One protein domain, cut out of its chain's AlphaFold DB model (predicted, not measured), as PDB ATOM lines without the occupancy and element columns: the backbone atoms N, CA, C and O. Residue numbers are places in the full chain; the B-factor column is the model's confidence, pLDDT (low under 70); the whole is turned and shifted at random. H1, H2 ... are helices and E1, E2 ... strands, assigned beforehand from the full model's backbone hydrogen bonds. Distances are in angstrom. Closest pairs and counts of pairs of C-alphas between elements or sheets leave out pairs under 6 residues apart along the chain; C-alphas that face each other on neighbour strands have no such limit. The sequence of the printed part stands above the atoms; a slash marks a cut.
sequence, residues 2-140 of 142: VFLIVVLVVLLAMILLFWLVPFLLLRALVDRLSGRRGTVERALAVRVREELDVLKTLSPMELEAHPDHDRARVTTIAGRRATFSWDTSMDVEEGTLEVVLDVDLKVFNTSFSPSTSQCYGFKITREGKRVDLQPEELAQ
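This is residues 2 to 140 of the 142 residues of an uncharacterized protein of Flavobacteriales bacterium (UniProt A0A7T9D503). One very long helix, H1, reaches far out of a small head: residues 2 to 35 stick out as a free arm, and a strongly twisted sheet curls round residues 39 to 57. The short H2 and H3 only graze this sheet. The printed part has 139 residues, in the order H1 H2 E1 E2 E3 E4 E5 H3, of mixed class; the antiparallel sheet E1 E2 E3 E4 E5 is a meander, each strand the neighbour of the one before, and makes two layers with H1 on one face. The whole is extended, with a radius of gyration of the C-alphas of 25.1 A and spans of 90 by 27 by 22 A.

H1, residues 2 to 57, is on the sheet. H2, residues 60 to 64, is close to H1 but not clearly touching, the closest C-alphas being those of Leu 55 and Leu 63, 7.2 A apart. E1, residues 73 to 77, comes nearest H1 at the C-alphas of Ala 43 and Ile 77, 6.2 A. E1 forms a hairpin with E2, residues 80 to 91, at 132 degrees between directions, with N 75 and O 82 2.8 A apart. E2 and E3, residues 96 to 106, form a hairpin at 163 degrees, with N 87 and O 100 2.9 A apart. E3 and E4, residues 115 to 124, form one at 163 degrees, with N 101 and O 120 2.7 A apart. E4 and E5, residues 130 to 132, form one at 150 degrees, with N 123 and O 131 2.8 A apart. H3, residues 135 to 138, is apart from H1; its closest C-alpha to E4 is Leu 138, 6.1 A from that of Cys 119. Every O i to N i+4 pair is within hydrogen-bond range in H2, and 51 of 52 in H1; H3 is too short for one.

H1 runs 82.1 A from C-alpha 2 at (61.517, 74.725, -31.240) to C-alpha 57 at (6.405, 24.240, 2.820). E2 is 34.8 A long, E3 32.1 A and E4 29.7 A. H3 ends at C-alpha 138, (26.870, 22.418, 4.716).

The C-alphas of Val 2 and Glu 93, the two farthest apart, are 90.7 A from each other. The printed part has no cut and no long link. Confidence is under 70 at residue 31 and residues 34 to 36.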
ATOM      1  N   VAL A   2      62.969  74.980 -31.079       80.88
ATOM      2  CA  VAL A   2      61.517  74.725 -31.240       80.88
ATOM      3  C   VAL A   2      61.190  73.287 -31.678       80.88
ATOM      4  O   VAL A   2      60.336  72.648 -31.079       80.88
ATOM      5  N   PHE A   3      61.924  72.736 -32.650       82.88
ATOM      6  CA  PHE A   3      61.716  71.362 -33.133       82.88
ATOM      7  C   PHE A   3      61.892  70.292 -32.039       82.88
ATOM      8  O   PHE A   3      61.090  69.371 -31.937       82.88
ATOM      9  N   LEU A   4      62.896  70.451 -31.170       87.50
ATOM     10  CA  LEU A   4      63.159  69.531 -30.057       87.50
ATOM     11  C   LEU A   4      62.006  69.537 -29.039       87.50
ATOM     12  O   LEU A   4      61.607  68.486 -28.548       87.50
ATOM     13  N   ILE A   5      61.449  70.720 -28.760       87.94
ATOM     14  CA  ILE A   5      60.320  70.889 -27.836       87.94
ATOM     15  C   ILE A   5      59.070  70.203 -28.396       87.94
ATOM     16  O   ILE A   5      58.396  69.480 -27.669       87.94
ATOM     17  N   VAL A   6      58.791  70.366 -29.693       90.00
ATOM     18  CA  VAL A   6      57.639  69.722 -30.346       90.00
ATOM     19  C   VAL A   6      57.750  68.196 -30.282       90.00
ATOM     20  O   VAL A   6      56.788  67.533 -29.900       90.00
ATOM     21  N   VAL A   7      58.924  67.632 -30.577       89.69
ATOM     22  CA  VAL A   7      59.152  66.177 -30.501       89.69
ATOM     23  C   VAL A   7      58.971  65.652 -29.073       89.69
ATOM     24  O   VAL A   7      58.332  64.619 -28.877       89.69
ATOM     25  N   LEU A   8      59.468  66.381 -28.069       90.44
ATOM     26  CA  LEU A   8      59.323  66.009 -26.660       90.44
ATOM     27  C   LEU A   8      57.850  65.994 -26.218       90.44
ATOM     28  O   LEU A   8      57.416  65.058 -25.549       90.44
ATOM     29  N   VAL A   9      57.072  67.006 -26.616       91.12
ATOM     30  CA  VAL A   9      55.640  67.111 -26.287       91.12
ATOM     31  C   VAL A   9      54.844  65.974 -26.925       91.12
ATOM     32  O   VAL A   9      53.996  65.378 -26.263       91.12
ATOM     33  N   VAL A  10      55.138  65.625 -28.180       90.69
ATOM     34  CA  VAL A  10      54.474  64.508 -28.870       90.69
ATOM     35  C   VAL A  10      54.801  63.171 -28.201       90.69
ATOM     36  O   VAL A  10      53.893  62.374 -27.970       90.69
ATOM     37  N   LEU A  11      56.060  62.941 -27.816       91.25
ATOM     38  CA  LEU A  11      56.465  61.740 -27.075       91.25
ATOM     39  C   LEU A  11      55.758  61.634 -25.720       91.25
ATOM     40  O   LEU A  11      55.230  60.575 -25.387       91.25
ATOM     41  N   LEU A  12      55.687  62.731 -24.963       89.62
ATOM     42  CA  LEU A  12      54.957  62.785 -23.693       89.62
ATOM     43  C   LEU A  12      53.465  62.498 -23.879       89.62
ATOM     44  O   LEU A  12      52.901  61.701 -23.131       89.62
ATOM     45  N   ALA A  13      52.834  63.091 -24.895       88.81
ATOM     46  CA  ALA A  13      51.429  62.845 -25.208       88.81
ATOM     47  C   ALA A  13      51.176  61.383 -25.608       88.81
ATOM     48  O   ALA A  13      50.194  60.787 -25.168       88.81
ATOM     49  N   MET A  14      52.079  60.782 -26.387       88.88
ATOM     50  CA  MET A  14      52.002  59.369 -26.754       88.88
ATOM     51  C   MET A  14      52.162  58.444 -25.547       88.88
ATOM     52  O   MET A  14      51.384  57.505 -25.412       88.88
ATOM     53  N   ILE A  15      53.124  58.711 -24.661       88.38
ATOM     54  CA  ILE A  15      53.316  57.933 -23.428       88.38
ATOM     55  C   ILE A  15      52.067  58.035 -22.548       88.38
ATOM     56  O   ILE A  15      51.583  57.021 -22.045       88.38
ATOM     57  N   LEU A  16      51.502  59.239 -22.411       87.56
ATOM     58  CA  LEU A  16      50.284  59.459 -21.639       87.56
ATOM     59  C   LEU A  16      49.094  58.698 -22.236       87.56
ATOM     60  O   LEU A  16      48.385  58.016 -21.506       87.56
ATOM     61  N   LEU A  17      48.891  58.766 -23.556       88.75
ATOM     62  CA  LEU A  17      47.830  58.029 -24.251       88.75
ATOM     63  C   LEU A  17      48.008  56.514 -24.117       88.75
ATOM     64  O   LEU A  17      47.039  55.807 -23.842       88.75
ATOM     65  N   PHE A  18      49.241  56.029 -24.262       89.00
ATOM     66  CA  PHE A  18      49.570  54.611 -24.156       89.00
ATOM     67  C   PHE A  18      49.294  54.048 -22.760       89.00
ATOM     68  O   PHE A  18      48.964  52.877 -22.636       89.00
ATOM     69  N   TRP A  19      49.379  54.864 -21.711       85.62
ATOM     70  CA  TRP A  19      49.065  54.437 -20.346       85.62
ATOM     71  C   TRP A  19      47.609  54.682 -19.956       85.62
ATOM     72  O   TRP A  19      46.946  53.800 -19.409       85.62
ATOM     73  N   LEU A  20      47.094  55.873 -20.245       88.81
ATOM     74  CA  LEU A  20      45.787  56.313 -19.776       88.81
ATOM     75  C   LEU A  20      44.651  55.576 -20.489       88.81
ATOM     76  O   LEU A  20      43.687  55.174 -19.842       88.81
ATOM     77  N   VAL A  21      44.759  55.366 -21.805       86.69
ATOM     78  CA  VAL A  21      43.687  54.726 -22.581       86.69
ATOM     79  C   VAL A  21      43.494  53.263 -22.160       86.69
ATOM     80  O   VAL A  21      42.362  52.907 -21.821       86.69
ATOM     81  N   PRO A  22      44.541  52.413 -22.076       88.75
ATOM     82  CA  PRO A  22      44.378  51.051 -21.573       88.75
ATOM     83  C   PRO A  22      43.906  51.012 -20.125       88.75
ATOM     84  O   PRO A  22      43.071  50.178 -19.791       88.75
ATOM     85  N   PHE A  23      44.380  51.929 -19.274       87.00
ATOM     86  CA  PHE A  23      43.951  52.000 -17.880       87.00
ATOM     87  C   PHE A  23      42.448  52.286 -17.747       87.00
ATOM     88  O   PHE A  23      41.751  51.597 -17.001       87.00
ATOM     89  N   LEU A  24      41.921  53.254 -18.500       86.19
ATOM     90  CA  LEU A  24      40.491  53.577 -18.494       86.19
ATOM     91  C   LEU A  24      39.642  52.438 -19.073       86.19
ATOM     92  O   LEU A  24      38.584  52.128 -18.524       86.19
ATOM     93  N   LEU A  25      40.116  51.778 -20.136       85.94
ATOM     94  CA  LEU A  25      39.448  50.610 -20.714       85.94
ATOM     95  C   LEU A  25      39.419  49.427 -19.737       85.94
ATOM     96  O   LEU A  25      38.369  48.813 -19.556       85.94
ATOM     97  N   LEU A  26      40.542  49.136 -19.074       83.75
ATOM     98  CA  LEU A  26      40.640  48.100 -18.045       83.75
ATOM     99  C   LEU A  26      39.708  48.402 -16.875       83.75
ATOM    100  O   LEU A  26      38.973  47.520 -16.444       83.75
ATOM    101  N   ARG A  27      39.679  49.651 -16.401       80.56
ATOM    102  CA  ARG A  27      38.782  50.067 -15.320       80.56
ATOM    103  C   ARG A  27      37.314  49.871 -15.699       80.56
ATOM    104  O   ARG A  27      36.588  49.206 -14.970       80.56
ATOM    105  N   ALA A  28      36.895  50.366 -16.863       76.88
ATOM    106  CA  ALA A  28      35.526  50.190 -17.345       76.88
ATOM    107  C   ALA A  28      35.154  48.706 -17.529       76.88
ATOM    108  O   ALA A  28      34.021  48.302 -17.256       76.88
ATOM    109  N   LEU A  29      36.107  47.878 -17.967       80.81
ATOM    110  CA  LEU A  29      35.915  46.435 -18.087       80.81
ATOM    111  C   LEU A  29      35.738  45.775 -16.712       80.81
ATOM    112  O   LEU A  29      34.814  44.980 -16.540       80.81
ATOM    113  N   VAL A  30      36.575  46.127 -15.732       74.06
ATOM    114  CA  VAL A  30      36.484  45.635 -14.348       74.06
ATOM    115  C   VAL A  30      35.170  46.056 -13.700       74.06
ATOM    116  O   VAL A  30      34.510  45.211 -13.099       74.06
ATOM    117  N   ASP A  31      34.740  47.304 -13.872       68.25
ATOM    118  CA  ASP A  31      33.472  47.800 -13.328       68.25
ATOM    119  C   ASP A  31      32.282  47.033 -13.931       68.25
ATOM    120  O   ASP A  31      31.371  46.600 -13.220       68.25
ATOM    121  N   ARG A  32      32.319  46.757 -15.242       73.44
ATOM    122  CA  ARG A  32      31.281  45.979 -15.933       73.44
ATOM    123  C   ARG A  32      31.258  44.510 -15.507       73.44
ATOM    124  O   ARG A  32      30.180  43.922 -15.398       73.44
ATOM    125  N   LEU A  33      32.423  43.904 -15.289       70.31
ATOM    126  CA  LEU A  33      32.539  42.519 -14.824       70.31
ATOM    127  C   LEU A  33      32.101  42.383 -13.361       70.31
ATOM    128  O   LEU A  33      31.336  41.474 -13.041       70.31
ATOM    129  N   SER A  34      32.515  43.313 -12.502       63.62
ATOM    130  CA  SER A  34      32.158  43.350 -11.080       63.62
ATOM    131  C   SER A  34      30.662  43.598 -10.881       63.62
ATOM    132  O   SER A  34      30.011  42.874 -10.131       63.62
ATOM    133  N   GLY A  35      30.075  44.541 -11.629       62.97
ATOM    134  CA  GLY A  35      28.629  44.782 -11.607       62.97
ATOM    135  C   GLY A  35      27.815  43.569 -12.076       62.97
ATOM    136  O   GLY A  35      26.766  43.253 -11.509       62.97
ATOM    137  N   ARG A  36      28.323  42.824 -13.070       69.25
ATOM    138  CA  ARG A  36      27.712  41.559 -13.503       69.25
ATOM    139  C   ARG A  36      27.819  40.465 -12.445       69.25
ATOM    140  O   ARG A  36      26.828  39.773 -12.247       69.25
ATOM    141  N   ARG A  37      28.957  40.327 -11.753       71.69
ATOM    142  CA  ARG A  37      29.104  39.363 -10.646       71.69
ATOM    143  C   ARG A  37      28.075  39.609  -9.548       71.69
ATOM    144  O   ARG A  37      27.286  38.715  -9.273       71.69
ATOM    145  N   GLY A  38      27.976  40.841  -9.047       79.50
ATOM    146  CA  GLY A  38      27.001  41.170  -8.002       79.50
ATOM    147  C   GLY A  38      25.542  40.970  -8.436       79.50
ATOM    148  O   GLY A  38      24.695  40.619  -7.620       79.50
ATOM    149  N   THR A  39      25.230  41.149  -9.724       84.38
ATOM    150  CA  THR A  39      23.882  40.873 -10.253       84.38
ATOM    151  C   THR A  39      23.586  39.373 -10.296       84.38
ATOM    152  O   THR A  39      22.489  38.960  -9.933       84.38
ATOM    153  N   VAL A  40      24.558  38.558 -10.722       85.31
ATOM    154  CA  VAL A  40      24.420  37.096 -10.781       85.31
ATOM    155  C   VAL A  40      24.309  36.508  -9.377       85.31
ATOM    156  O   VAL A  40      23.404  35.722  -9.144       85.31
ATOM    157  N   GLU A  41      25.157  36.928  -8.436       85.44
ATOM    158  CA  GLU A  41      25.120  36.467  -7.040       85.44
ATOM    159  C   GLU A  41      23.790  36.806  -6.361       85.44
ATOM    160  O   GLU A  41      23.186  35.955  -5.715       85.44
ATOM    161  N   ARG A  42      23.272  38.025  -6.564       87.56
ATOM    162  CA  ARG A  42      21.951  38.401  -6.038       87.56
ATOM    163  C   ARG A  42      20.831  37.589  -6.673       87.56
ATOM    164  O   ARG A  42      19.948  37.127  -5.961       87.56
ATOM    165  N   ALA A  43      20.852  37.419  -7.995       88.12
ATOM    166  CA  ALA A  43      19.843  36.625  -8.690       88.12
ATOM    167  C   ALA A  43      19.895  35.147  -8.265       88.12
ATOM    168  O   ALA A  43      18.848  34.521  -8.122       88.12
ATOM    169  N   LEU A  44      21.096  34.619  -8.017       90.56
ATOM    170  CA  LEU A  44      21.311  33.281  -7.480       90.56
ATOM    171  C   LEU A  44      20.721  33.160  -6.076       90.56
ATOM    172  O   LEU A  44      19.889  32.291  -5.857       90.56
ATOM    173  N   ALA A  45      21.072  34.070  -5.166       89.44
ATOM    174  CA  ALA A  45      20.578  34.059  -3.791       89.44
ATOM    175  C   ALA A  45      19.045  34.158  -3.715       89.44
ATOM    176  O   ALA A  45      18.419  33.457  -2.925       89.44
ATOM    177  N   VAL A  46      18.428  34.997  -4.557       91.88
ATOM    178  CA  VAL A  46      16.962  35.079  -4.657       91.88
ATOM    179  C   VAL A  46      16.387  33.746  -5.123       91.88
ATOM    180  O   VAL A  46      15.460  33.242  -4.497       91.88
ATOM    181  N   ARG A  47      16.956  33.144  -6.175       91.75
ATOM    182  CA  ARG A  47      16.426  31.890  -6.710       91.75
ATOM    183  C   ARG A  47      16.584  30.723  -5.739       91.75
ATOM    184  O   ARG A  47      15.649  29.956  -5.569       91.75
ATOM    185  N   VAL A  48      17.737  30.618  -5.087       92.00
ATOM    186  CA  VAL A  48      17.996  29.635  -4.027       92.00
ATOM    187  C   VAL A  48      16.963  29.765  -2.917       92.00
ATOM    188  O   VAL A  48      16.384  28.771  -2.497       92.00
ATOM    189  N   ARG A  49      16.687  30.996  -2.477       92.12
ATOM    190  CA  ARG A  49      15.687  31.247  -1.441       92.12
ATOM    191  C   ARG A  49      14.294  30.797  -1.867       92.12
ATOM    192  O   ARG A  49      13.621  30.156  -1.078       92.12
ATOM    193  N   GLU A  50      13.887  31.096  -3.098       92.81
ATOM    194  CA  GLU A  50      12.598  30.646  -3.634       92.81
ATOM    195  C   GLU A  50      12.479  29.115  -3.640       92.81
ATOM    196  O   GLU A  50      11.453  28.591  -3.219       92.81
ATOM    197  N   GLU A  51      13.516  28.397  -4.088       90.88
ATOM    198  CA  GLU A  51      13.516  26.925  -4.091       90.88
ATOM    199  C   GLU A  51      13.464  26.372  -2.655       90.88
ATOM    200  O   GLU A  51      12.638  25.515  -2.349       90.88
ATOM    201  N   LEU A  52      14.276  26.910  -1.738       91.88
ATOM    202  CA  LEU A  52      14.259  26.498  -0.331       91.88
ATOM    203  C   LEU A  52      12.928  26.804   0.355       91.88
ATOM    204  O   LEU A  52      12.463  25.996   1.151       91.88
ATOM    205  N   ASP A  53      12.306  27.947   0.069       92.25
ATOM    206  CA  ASP A  53      11.012  28.306   0.648       92.25
ATOM    207  C   ASP A  53       9.924  27.327   0.187       92.25
ATOM    208  O   ASP A  53       9.108  26.908   1.006       92.25
ATOM    209  N   VAL A  54       9.953  26.880  -1.077       91.19
ATOM    210  CA  VAL A  54       9.063  25.813  -1.566       91.19
ATOM    211  C   VAL A  54       9.305  24.517  -0.794       91.19
ATOM    212  O   VAL A  54       8.358  23.972  -0.225       91.19
ATOM    213  N   LEU A  55      10.554  24.060  -0.691       91.44
ATOM    214  CA  LEU A  55      10.887  22.832   0.043       91.44
ATOM    215  C   LEU A  55      10.494  22.920   1.528       91.44
ATOM    216  O   LEU A  55       9.996  21.955   2.101       91.44
ATOM    217  N   LYS A  56      10.616  24.096   2.153       91.31
ATOM    218  CA  LYS A  56      10.187  24.333   3.541       91.31
ATOM    219  C   LYS A  56       8.675  24.251   3.732       91.31
ATOM    220  O   LYS A  56       8.238  24.032   4.860       91.31
ATOM    221  N   THR A  57       7.861  24.434   2.693       91.38
ATOM    222  CA  THR A  57       6.405  24.240   2.820       91.38
ATOM    223  C   THR A  57       6.003  22.770   2.861       91.38
ATOM    224  O   THR A  57       4.946  22.456   3.404       91.38
ATOM    225  N   LEU A  58       6.856  21.878   2.355       89.81
ATOM    226  CA  LEU A  58       6.592  20.448   2.300       89.81
ATOM    227  C   LEU A  58       6.784  19.796   3.678       89.81
ATOM    228  O   LEU A  58       7.590  20.233   4.515       89.81
ATOM    229  N   SER A  59       6.000  18.755   3.934       89.00
ATOM    230  CA  SER A  59       6.206  17.855   5.066       89.00
ATOM    231  C   SER A  59       7.360  16.877   4.789       89.00
ATOM    232  O   SER A  59       7.677  16.626   3.630       89.00
ATOM    233  N   PRO A  60       7.971  16.278   5.830       87.00
ATOM    234  CA  PRO A  60       9.012  15.257   5.666       87.00
ATOM    235  C   PRO A  60       8.636  14.142   4.678       87.00
ATOM    236  O   PRO A  60       9.410  13.795   3.797       87.00
ATOM    237  N   MET A  61       7.401  13.645   4.772       87.56
ATOM    238  CA  MET A  61       6.905  12.573   3.909       87.56
ATOM    239  C   MET A  61       6.670  13.041   2.463       87.56
ATOM    240  O   MET A  61       6.829  12.264   1.528       87.56
ATOM    241  N   GLU A  62       6.301  14.309   2.261       91.06
ATOM    242  CA  GLU A  62       6.184  14.901   0.922       91.06
ATOM    243  C   GLU A  62       7.545  15.200   0.296       91.06
ATOM    244  O   GLU A  62       7.643  15.161  -0.926       91.06
ATOM    245  N   LEU A  63       8.572  15.489   1.103       89.50
ATOM    246  CA  LEU A  63       9.945  15.669   0.636       89.50
ATOM    247  C   LEU A  63      10.503  14.348   0.093       89.50
ATOM    248  O   LEU A  63      10.894  14.296  -1.067       89.50
ATOM    249  N   GLU A  64      10.430  13.264   0.866       87.12
ATOM    250  CA  GLU A  64      10.880  11.937   0.405       87.12
ATOM    251  C   GLU A  64      10.105  11.438  -0.826       87.12
ATOM    252  O   GLU A  64      10.644  10.741  -1.683       87.12
ATOM    253  N   ALA A  65       8.820  11.786  -0.935       88.75
ATOM    254  CA  ALA A  65       7.981  11.403  -2.068       88.75
ATOM    255  C   ALA A  65       8.014  12.413  -3.231       88.75
ATOM    256  O   ALA A  65       7.292  12.229  -4.220       88.75
ATOM    257  N   HIS A  66       8.790  13.496  -3.124       90.75
ATOM    258  CA  HIS A  66       8.750  14.571  -4.105       90.75
ATOM    259  C   HIS A  66       9.301  14.076  -5.451       90.75
ATOM    260  O   HIS A  66      10.379  13.491  -5.508       90.75
ATOM    261  N   PRO A  67       8.626  14.343  -6.583       86.50
ATOM    262  CA  PRO A  67       9.059  13.835  -7.886       86.50
ATOM    263  C   PRO A  67      10.421  14.373  -8.340       86.50
ATOM    264  O   PRO A  67      11.035  13.772  -9.219       86.50
ATOM    265  N   ASP A  68      10.860  15.497  -7.772       87.44
ATOM    266  CA  ASP A  68      12.150  16.132  -8.062       87.44
ATOM    267  C   ASP A  68      13.232  15.853  -7.005       87.44
ATOM    268  O   ASP A  68      14.319  16.418  -7.108       87.44
ATOM    269  N   HIS A  69      12.948  15.007  -6.010       85.88
ATOM    270  CA  HIS A  69      13.966  14.499  -5.086       85.88
ATOM    271  C   HIS A  69      15.063  13.769  -5.888       85.88
ATOM    272  O   HIS A  69      14.754  13.035  -6.834       85.88
ATOM    273  N   ASP A  70      16.331  14.084  -5.616       85.31
ATOM    274  CA  ASP A  70      17.527  13.634  -6.352       85.31
ATOM    275  C   ASP A  70      17.572  13.986  -7.849       85.31
ATOM    276  O   ASP A  70      18.365  13.436  -8.625       85.31
ATOM    277  N   ARG A  71      16.731  14.922  -8.312       89.38
ATOM    278  CA  ARG A  71      16.709  15.322  -9.724       89.38
ATOM    279  C   ARG A  71      17.359  16.671  -9.955       89.38
ATOM    280  O   ARG A  71      16.997  17.690  -9.378       89.38
ATOM    281  N   ALA A  72      18.265  16.687 -10.929       89.06
ATOM    282  CA  ALA A  72      18.887  17.902 -11.423       89.06
ATOM    283  C   ALA A  72      17.931  18.693 -12.332       89.06
ATOM    284  O   ALA A  72      17.584  18.269 -13.441       89.06
ATOM    285  N   ARG A  73      17.564  19.896 -11.902       89.56
ATOM    286  CA  ARG A  73      16.778  20.864 -12.663       89.56
ATOM    287  C   ARG A  73      17.667  21.975 -13.200       89.56
ATOM    288  O   ARG A  73      18.313  22.711 -12.462       89.56
ATOM    289  N   VAL A  74      17.657  22.141 -14.518       89.31
ATOM    290  CA  VAL A  74      18.428  23.187 -15.196       89.31
ATOM    291  C   VAL A  74      17.572  24.437 -15.376       89.31
ATOM    292  O   VAL A  74      16.468  24.375 -15.913       89.31
ATOM    293  N   THR A  75      18.111  25.590 -14.995       89.19
ATOM    294  CA  THR A  75      17.501  26.905 -15.211       89.19
ATOM    295  C   THR A  75      18.546  27.935 -15.651       89.19
ATOM    296  O   THR A  75      19.734  27.634 -15.793       89.19
ATOM    297  N   THR A  76      18.103  29.158 -15.932       87.75
ATOM    298  CA  THR A  76      18.974  30.278 -16.302       87.75
ATOM    299  C   THR A  76      18.828  31.423 -15.304       87.75
ATOM    300  O   THR A  76      17.736  31.947 -15.116       87.75
ATOM    301  N   ILE A  77      19.942  31.855 -14.715       86.38
ATOM    302  CA  ILE A  77      20.026  32.923 -13.715       86.38
ATOM    303  C   ILE A  77      20.880  34.051 -14.269       86.38
ATOM    304  O   ILE A  77      22.065  33.868 -14.541       86.38
ATOM    305  N   ALA A  78      20.274  35.222 -14.483       84.06
ATOM    306  CA  ALA A  78      20.951  36.400 -15.041       84.06
ATOM    307  C   ALA A  78      21.790  36.088 -16.310       84.06
ATOM    308  O   ALA A  78      22.877  36.628 -16.516       84.06
ATOM    309  N   GLY A  79      21.285  35.184 -17.160       80.38
ATOM    310  CA  GLY A  79      21.947  34.743 -18.394       80.38
ATOM    311  C   GLY A  79      23.007  33.647 -18.218       80.38
ATOM    312  O   GLY A  79      23.719  33.351 -19.179       80.38
ATOM    313  N   ARG A  80      23.126  33.043 -17.030       83.31
ATOM    314  CA  ARG A  80      24.002  31.902 -16.723       83.31
ATOM    315  C   ARG A  80      23.191  30.634 -16.504       83.31
ATOM    316  O   ARG A  80      22.174  30.679 -15.826       83.31
ATOM    317  N   ARG A  81      23.642  29.504 -17.042       85.25
ATOM    318  CA  ARG A  81      23.042  28.197 -16.762       85.25
ATOM    319  C   ARG A  81      23.358  27.796 -15.318       85.25
ATOM    320  O   ARG A  81      24.527  27.778 -14.940       85.25
ATOM    321  N   ALA A  82      22.327  27.468 -14.556       88.62
ATOM    322  CA  ALA A  82      22.422  26.952 -13.198       88.62
ATOM    323  C   ALA A  82      21.696  25.607 -13.124       88.62
ATOM    324  O   ALA A  82      20.629  25.450 -13.726       88.62
ATOM    325  N   THR A  83      22.277  24.653 -12.415       90.38
ATOM    326  CA  THR A  83      21.659  23.360 -12.130       90.38
ATOM    327  C   THR A  83      21.372  23.297 -10.640       90.38
ATOM    328  O   THR A  83      22.259  23.590  -9.851       90.38
ATOM    329  N   PHE A  84      20.143  22.945 -10.288       90.75
ATOM    330  CA  PHE A  84      19.690  22.751  -8.916       90.75
ATOM    331  C   PHE A  84      19.384  21.274  -8.721       90.75
ATOM    332  O   PHE A  84      18.663  20.706  -9.539       90.75
ATOM    333  N   SER A  85      19.892  20.665  -7.667       91.75
ATOM    334  CA  SER A  85      19.489  19.332  -7.209       91.75
ATOM    335  C   SER A  85      19.335  19.378  -5.705       91.75
ATOM    336  O   SER A  85      19.969  20.203  -5.062       91.75
ATOM    337  N   TRP A  86      18.473  18.545  -5.144       92.62
ATOM    338  CA  TRP A  86      18.359  18.458  -3.699       92.62
ATOM    339  C   TRP A  86      18.075  17.031  -3.261       92.62
ATOM    340  O   TRP A  86      17.418  16.281  -3.986       92.62
ATOM    341  N   ASP A  87      18.558  16.715  -2.068       91.31
ATOM    342  CA  ASP A  87      18.415  15.427  -1.398       91.31
ATOM    343  C   ASP A  87      18.036  15.665   0.077       91.31
ATOM    344  O   ASP A  87      18.096  16.787   0.599       91.31
ATOM    345  N   THR A  88      17.606  14.606   0.749       89.50
ATOM    346  CA  THR A  88      17.308  14.553   2.169       89.50
ATOM    347  C   THR A  88      18.182  13.523   2.867       89.50
ATOM    348  O   THR A  88      18.264  12.376   2.436       89.50
ATOM    349  N   SER A  89      18.738  13.887   4.017       86.44
ATOM    350  CA  SER A  89      19.446  12.961   4.903       86.44
ATOM    351  C   SER A  89      18.765  12.940   6.266       86.44
ATOM    352  O   SER A  89      18.430  13.990   6.811       86.44
ATOM    353  N   MET A  90      18.524  11.755   6.827       83.00
ATOM    354  CA  MET A  90      17.900  11.614   8.142       83.00
ATOM    355  C   MET A  90      18.943  11.233   9.190       83.00
ATOM    356  O   MET A  90      19.493  10.131   9.156       83.00
ATOM    357  N   ASP A  91      19.147  12.107  10.174       79.56
ATOM    358  CA  ASP A  91      19.864  11.755  11.394       79.56
ATOM    359  C   ASP A  91      18.887  11.086  12.366       79.56
ATOM    360  O   ASP A  91      17.985  11.716  12.928       79.56
ATOM    361  N   VAL A  92      19.045   9.777  12.550       70.31
ATOM    362  CA  VAL A  92      18.176   8.960  13.405       70.31
ATOM    363  C   VAL A  92      18.433   9.229  14.893       70.31
ATOM    364  O   VAL A  92      17.494   9.182  15.697       70.31
ATOM    365  N   GLU A  93      19.672   9.549  15.278       72.31
ATOM    366  CA  GLU A  93      20.051   9.780  16.676       72.31
ATOM    367  C   GLU A  93      19.445  11.086  17.192       72.31
ATOM    368  O   GLU A  93      18.809  11.105  18.254       72.31
ATOM    369  N   GLU A  94      19.520  12.144  16.386       74.75
ATOM    370  CA  GLU A  94      18.903  13.437  16.689       74.75
ATOM    371  C   GLU A  94      17.425  13.513  16.255       74.75
ATOM    372  O   GLU A  94      16.654  14.324  16.772       74.75
ATOM    373  N   GLY A  95      16.972  12.591  15.393       80.00
ATOM    374  CA  GLY A  95      15.660  12.595  14.724       80.00
ATOM    375  C   GLY A  95      15.422  13.880  13.947       80.00
ATOM    376  O   GLY A  95      14.367  14.508  14.072       80.00
ATOM    377  N   THR A  96      16.433  14.263  13.185       87.94
ATOM    378  CA  THR A  96      16.454  15.473  12.380       87.94
ATOM    379  C   THR A  96      16.441  15.063  10.913       87.94
ATOM    380  O   THR A  96      17.179  14.164  10.522       87.94
ATOM    381  N   LEU A  97      15.594  15.694  10.101       89.00
ATOM    382  CA  LEU A  97      15.637  15.533   8.646       89.00
ATOM    383  C   LEU A  97      16.348  16.741   8.048       89.00
ATOM    384  O   LEU A  97      15.848  17.859   8.159       89.00
ATOM    385  N   GLU A  98      17.491  16.525   7.424       91.50
ATOM    386  CA  GLU A  98      18.219  17.537   6.674       91.50
ATOM    387  C   GLU A  98      17.770  17.530   5.219       91.50
ATOM    388  O   GLU A  98      17.537  16.475   4.641       91.50
ATOM    389  N   VAL A  99      17.648  18.717   4.640       91.25
ATOM    390  CA  VAL A  99      17.377  18.937   3.222       91.25
ATOM    391  C   VAL A  99      18.514  19.785   2.680       91.25
ATOM    392  O   VAL A  99      18.710  20.916   3.142       91.25
ATOM    393  N   VAL A 100      19.238  19.250   1.703       92.38
ATOM    394  CA  VAL A 100      20.392  19.903   1.079       92.38
ATOM    395  C   VAL A 100      20.072  20.161  -0.385       92.38
ATOM    396  O   VAL A 100      19.622  19.273  -1.091       92.38
ATOM    397  N   LEU A 101      20.261  21.402  -0.814       92.38
ATOM    398  CA  LEU A 101      20.096  21.927  -2.160       92.38
ATOM    399  C   LEU A 101      21.477  22.279  -2.714       92.38
ATOM    400  O   LEU A 101      22.074  23.291  -2.333       92.38
ATOM    401  N   ASP A 102      21.929  21.491  -3.672       92.00
ATOM    402  CA  ASP A 102      23.151  21.721  -4.425       92.00
ATOM    403  C   ASP A 102      22.875  22.620  -5.620       92.00
ATOM    404  O   ASP A 102      21.916  22.439  -6.385       92.00
ATOM    405  N   VAL A 103      23.758  23.593  -5.814       91.56
ATOM    406  CA  VAL A 103      23.639  24.563  -6.893       91.56
ATOM    407  C   VAL A 103      24.937  24.633  -7.668       91.56
ATOM    408  O   VAL A 103      25.938  25.141  -7.176       91.56
ATOM    409  N   ASP A 104      24.902  24.187  -8.922       89.56
ATOM    410  CA  ASP A 104      26.033  24.249  -9.844       89.56
ATOM    411  C   ASP A 104      25.821  25.369 -10.875       89.56
ATOM    412  O   ASP A 104      25.032  25.246 -11.823       89.56
ATOM    413  N   LEU A 105      26.525  26.490 -10.701       87.88
ATOM    414  CA  LEU A 105      26.449  27.646 -11.593       87.88
ATOM    415  C   LEU A 105      27.571  27.615 -12.635       87.88
ATOM    416  O   LEU A 105      28.748  27.782 -12.314       87.88
ATOM    417  N   LYS A 106      27.219  27.506 -13.919       83.62
ATOM    418  CA  LYS A 106      28.202  27.514 -15.011       83.62
ATOM    419  C   LYS A 106      28.621  28.942 -15.373       83.62
ATOM    420  O   LYS A 106      27.799  29.806 -15.692       83.62
ATOM    421  N   VAL A 107      29.935  29.181 -15.407       74.44
ATOM    422  CA  VAL A 107      30.538  30.466 -15.809       74.44
ATOM    423  C   VAL A 107      30.293  30.783 -17.288       74.44
ATOM    424  O   VAL A 107      30.266  31.945 -17.673       74.44
ATOM    425  N   PHE A 108      30.066  29.784 -18.128       71.62
ATOM    426  CA  PHE A 108      29.691  29.862 -19.533       71.62
ATOM    427  C   PHE A 108      28.544  28.874 -19.755       71.62
ATOM    428  O   PHE A 108      28.500  27.827 -19.123       71.62
ATOM    429  N   ASN A 109      27.604  29.175 -20.654       77.50
ATOM    430  CA  ASN A 109      26.429  28.322 -20.898       77.50
ATOM    431  C   ASN A 109      26.780  27.081 -21.739       77.50
ATOM    432  O   ASN A 109      26.106  26.762 -22.713       77.50
ATOM    433  N   THR A 110      27.868  26.405 -21.385       75.12
ATOM    434  CA  THR A 110      28.432  25.246 -22.067       75.12
ATOM    435  C   THR A 110      28.740  24.160 -21.040       75.12
ATOM    436  O   THR A 110      29.016  24.443 -19.874       75.12
ATOM    437  N   SER A 111      28.694  22.898 -21.466       70.81
ATOM    438  CA  SER A 111      28.851  21.744 -20.571       70.81
ATOM    439  C   SER A 111      30.245  21.629 -19.944       70.81
ATOM    440  O   SER A 111      30.377  21.070 -18.865       70.81
ATOM    441  N   PHE A 112      31.273  22.187 -20.592       75.00
ATOM    442  CA  PHE A 112      32.672  22.158 -20.134       75.00
ATOM    443  C   PHE A 112      33.099  23.440 -19.417       75.00
ATOM    444  O   PHE A 112      34.284  23.666 -19.181       75.00
ATOM    445  N   SER A 113      32.150  24.330 -19.132       75.88
ATOM    446  CA  SER A 113      32.456  25.557 -18.420       75.88
ATOM    447  C   SER A 113      32.967  25.259 -17.010       75.88
ATOM    448  O   SER A 113      32.361  24.424 -16.332       75.88
ATOM    449  N   PRO A 114      33.949  26.035 -16.505       78.56
ATOM    450  CA  PRO A 114      34.167  26.152 -15.071       78.56
ATOM    451  C   PRO A 114      32.843  26.459 -14.380       78.56
ATOM    452  O   PRO A 114      31.996  27.175 -14.942       78.56
ATOM    453  N   SER A 115      32.663  25.925 -13.184       82.94
ATOM    454  CA  SER A 115      31.454  26.150 -12.420       82.94
ATOM    455  C   SER A 115      31.740  26.397 -10.957       82.94
ATOM    456  O   SER A 115      32.842  26.154 -10.470       82.94
ATOM    457  N   THR A 116      30.763  27.005 -10.307       83.81
ATOM    458  CA  THR A 116      30.784  27.268  -8.878       83.81
ATOM    459  C   THR A 116      29.665  26.440  -8.281       83.81
ATOM    460  O   THR A 116      28.500  26.726  -8.559       83.81
ATOM    461  N   SER A 117      30.049  25.417  -7.523       86.38
ATOM    462  CA  SER A 117      29.140  24.614  -6.713       86.38
ATOM    463  C   SER A 117      28.989  25.266  -5.347       86.38
ATOM    464  O   SER A 117      29.972  25.765  -4.793       86.38
ATOM    465  N   GLN A 118      27.760  25.330  -4.854       88.00
ATOM    466  CA  GLN A 118      27.433  25.797  -3.514       88.00
ATOM    467  C   GLN A 118      26.254  24.993  -2.987       88.00
ATOM    468  O   GLN A 118      25.255  24.842  -3.695       88.00
ATOM    469  N   CYS A 119      26.358  24.562  -1.737       89.81
ATOM    470  CA  CYS A 119      25.297  23.862  -1.034       89.81
ATOM    471  C   CYS A 119      24.526  24.830  -0.134       89.81
ATOM    472  O   CYS A 119      25.092  25.730   0.493       89.81
ATOM    473  N   TYR A 120      23.215  24.646  -0.070       92.25
ATOM    474  CA  TYR A 120      22.314  25.370   0.817       92.25
ATOM    475  C   TYR A 120      21.347  24.384   1.443       92.25
ATOM    476  O   TYR A 120      21.024  23.385   0.826       92.25
ATOM    477  N   GLY A 121      20.812  24.651   2.625       92.75
ATOM    478  CA  GLY A 121      19.897  23.679   3.200       92.75
ATOM    479  C   GLY A 121      19.273  24.105   4.504       92.75
ATOM    480  O   GLY A 121      19.563  25.170   5.054       92.75
ATOM    481  N   PHE A 122      18.377  23.260   4.982       93.19
ATOM    482  CA  PHE A 122      17.727  23.413   6.271       93.19
ATOM    483  C   PHE A 122      17.479  22.044   6.884       93.19
ATOM    484  O   PHE A 122      17.347  21.047   6.183       93.19
ATOM    485  N   LYS A 123      17.359  22.014   8.204       92.75
ATOM    486  CA  LYS A 123      16.993  20.829   8.963       92.75
ATOM    487  C   LYS A 123      15.651  21.001   9.653       92.75
ATOM    488  O   LYS A 123      15.287  22.100  10.083       92.75
ATOM    489  N   ILE A 124      14.906  19.910   9.742       91.00
ATOM    490  CA  ILE A 124      13.622  19.802  10.423       91.00
ATOM    491  C   ILE A 124      13.857  19.005  11.701       91.00
ATOM    492  O   ILE A 124      14.181  17.822  11.644       91.00
ATOM    493  N   THR A 125      13.708  19.649  12.857       89.00
ATOM    494  CA  THR A 125      13.870  18.987  14.158       89.00
ATOM    495  C   THR A 125      12.669  18.104  14.491       89.00
ATOM    496  O   THR A 125      11.589  18.270  13.921       89.00
ATOM    497  N   ARG A 126      12.813  17.226  15.495       84.38
ATOM    498  CA  ARG A 126      11.708  16.412  16.048       84.38
ATOM    499  C   ARG A 126      10.467  17.223  16.433       84.38
ATOM    500  O   ARG A 126       9.355  16.712  16.394       84.38
ATOM    501  N   GLU A 127      10.653  18.487  16.798       85.38
ATOM    502  CA  GLU A 127       9.580  19.420  17.168       85.38
ATOM    503  C   GLU A 127       8.882  20.040  15.941       85.38
ATOM    504  O   GLU A 127       7.999  20.885  16.083       85.38
ATOM    505  N   GLY A 128       9.296  19.667  14.726       82.69
ATOM    506  CA  GLY A 128       8.829  20.242  13.465       82.69
ATOM    507  C   GLY A 128       9.415  21.624  13.167       82.69
ATOM    508  O   GLY A 128       8.954  22.308  12.247       82.69
ATOM    509  N   LYS A 129      10.421  22.069  13.933       87.94
ATOM    510  CA  LYS A 129      11.066  23.365  13.720       87.94
ATOM    511  C   LYS A 129      12.017  23.270  12.534       87.94
ATOM    512  O   LYS A 129      12.867  22.390  12.490       87.94
ATOM    513  N   ARG A 130      11.899  24.217  11.604       88.94
ATOM    514  CA  ARG A 130      12.796  24.341  10.451       88.94
ATOM    515  C   ARG A 130      13.895  25.344  10.770       88.94
ATOM    516  O   ARG A 130      13.597  26.467  11.178       88.94
ATOM    517  N   VAL A 131      15.144  24.923  10.626       90.44
ATOM    518  CA  VAL A 131      16.331  25.719  10.947       90.44
ATOM    519  C   VAL A 131      17.287  25.642   9.770       90.44
ATOM    520  O   VAL A 131      17.577  24.549   9.301       90.44
ATOM    521  N   ASP A 132      17.753  26.786   9.281       92.00
ATOM    522  CA  ASP A 132      18.732  26.820   8.193       92.00
ATOM    523  C   ASP A 132      20.053  26.189   8.658       92.00
ATOM    524  O   ASP A 132      20.488  26.430   9.791       92.00
ATOM    525  N   LEU A 133      20.666  25.381   7.789       89.50
ATOM    526  CA  LEU A 133      21.955  24.752   8.068       89.50
ATOM    527  C   LEU A 133      23.047  25.819   8.144       89.50
ATOM    528  O   LEU A 133      23.079  26.767   7.352       89.50
ATOM    529  N   GLN A 134      23.938  25.666   9.117       88.50
ATOM    530  CA  GLN A 134      25.112  26.514   9.250       88.50
ATOM    531  C   GLN A 134      26.161  26.156   8.185       88.50
ATOM    532  O   GLN A 134      26.174  25.031   7.679       88.50
ATOM    533  N   PRO A 135      27.070  27.084   7.840       84.69
ATOM    534  CA  PRO A 135      28.126  26.825   6.862       84.69
ATOM    535  C   PRO A 135      28.977  25.589   7.184       84.69
ATOM    536  O   PRO A 135      29.412  24.891   6.276       84.69
ATOM    537  N   GLU A 136      29.203  25.301   8.466       85.19
ATOM    538  CA  GLU A 136      29.983  24.145   8.917       85.19
ATOM    539  C   GLU A 136      29.250  22.814   8.707       85.19
ATOM    540  O   GLU A 136      29.891  21.787   8.500       85.19
ATOM    541  N   GLU A 137      27.917  22.830   8.762       84.12
ATOM    542  CA  GLU A 137      27.071  21.663   8.487       84.12
ATOM    543  C   GLU A 137      27.006  21.419   6.975       84.12
ATOM    544  O   GLU A 137      27.184  20.296   6.518       84.12
ATOM    545  N   LEU A 138      26.866  22.487   6.182       84.81
ATOM    546  CA  LEU A 138      26.870  22.418   4.716       84.81
ATOM    547  C   LEU A 138      28.205  21.925   4.145       84.81
ATOM    548  O   LEU A 138      28.210  21.216   3.148       84.81
ATOM    549  N   ALA A 139      29.329  22.237   4.797       81.44
ATOM    550  CA  ALA A 139      30.653  21.773   4.379       81.44
ATOM    551  C   ALA A 139      30.842  20.247   4.479       81.44
ATOM    552  O   ALA A 139      31.831  19.728   3.971       81.44
ATOM    553  N   GLN A 140      29.939  19.529   5.154       80.62
ATOM    554  CA  GLN A 140      29.952  18.063   5.204       80.62
ATOM    555  C   GLN A 140      29.314  17.430   3.960       80.62
ATOM    556  O   GLN A 140      29.476  16.231   3.743       80.62
TER     557      GLN A 140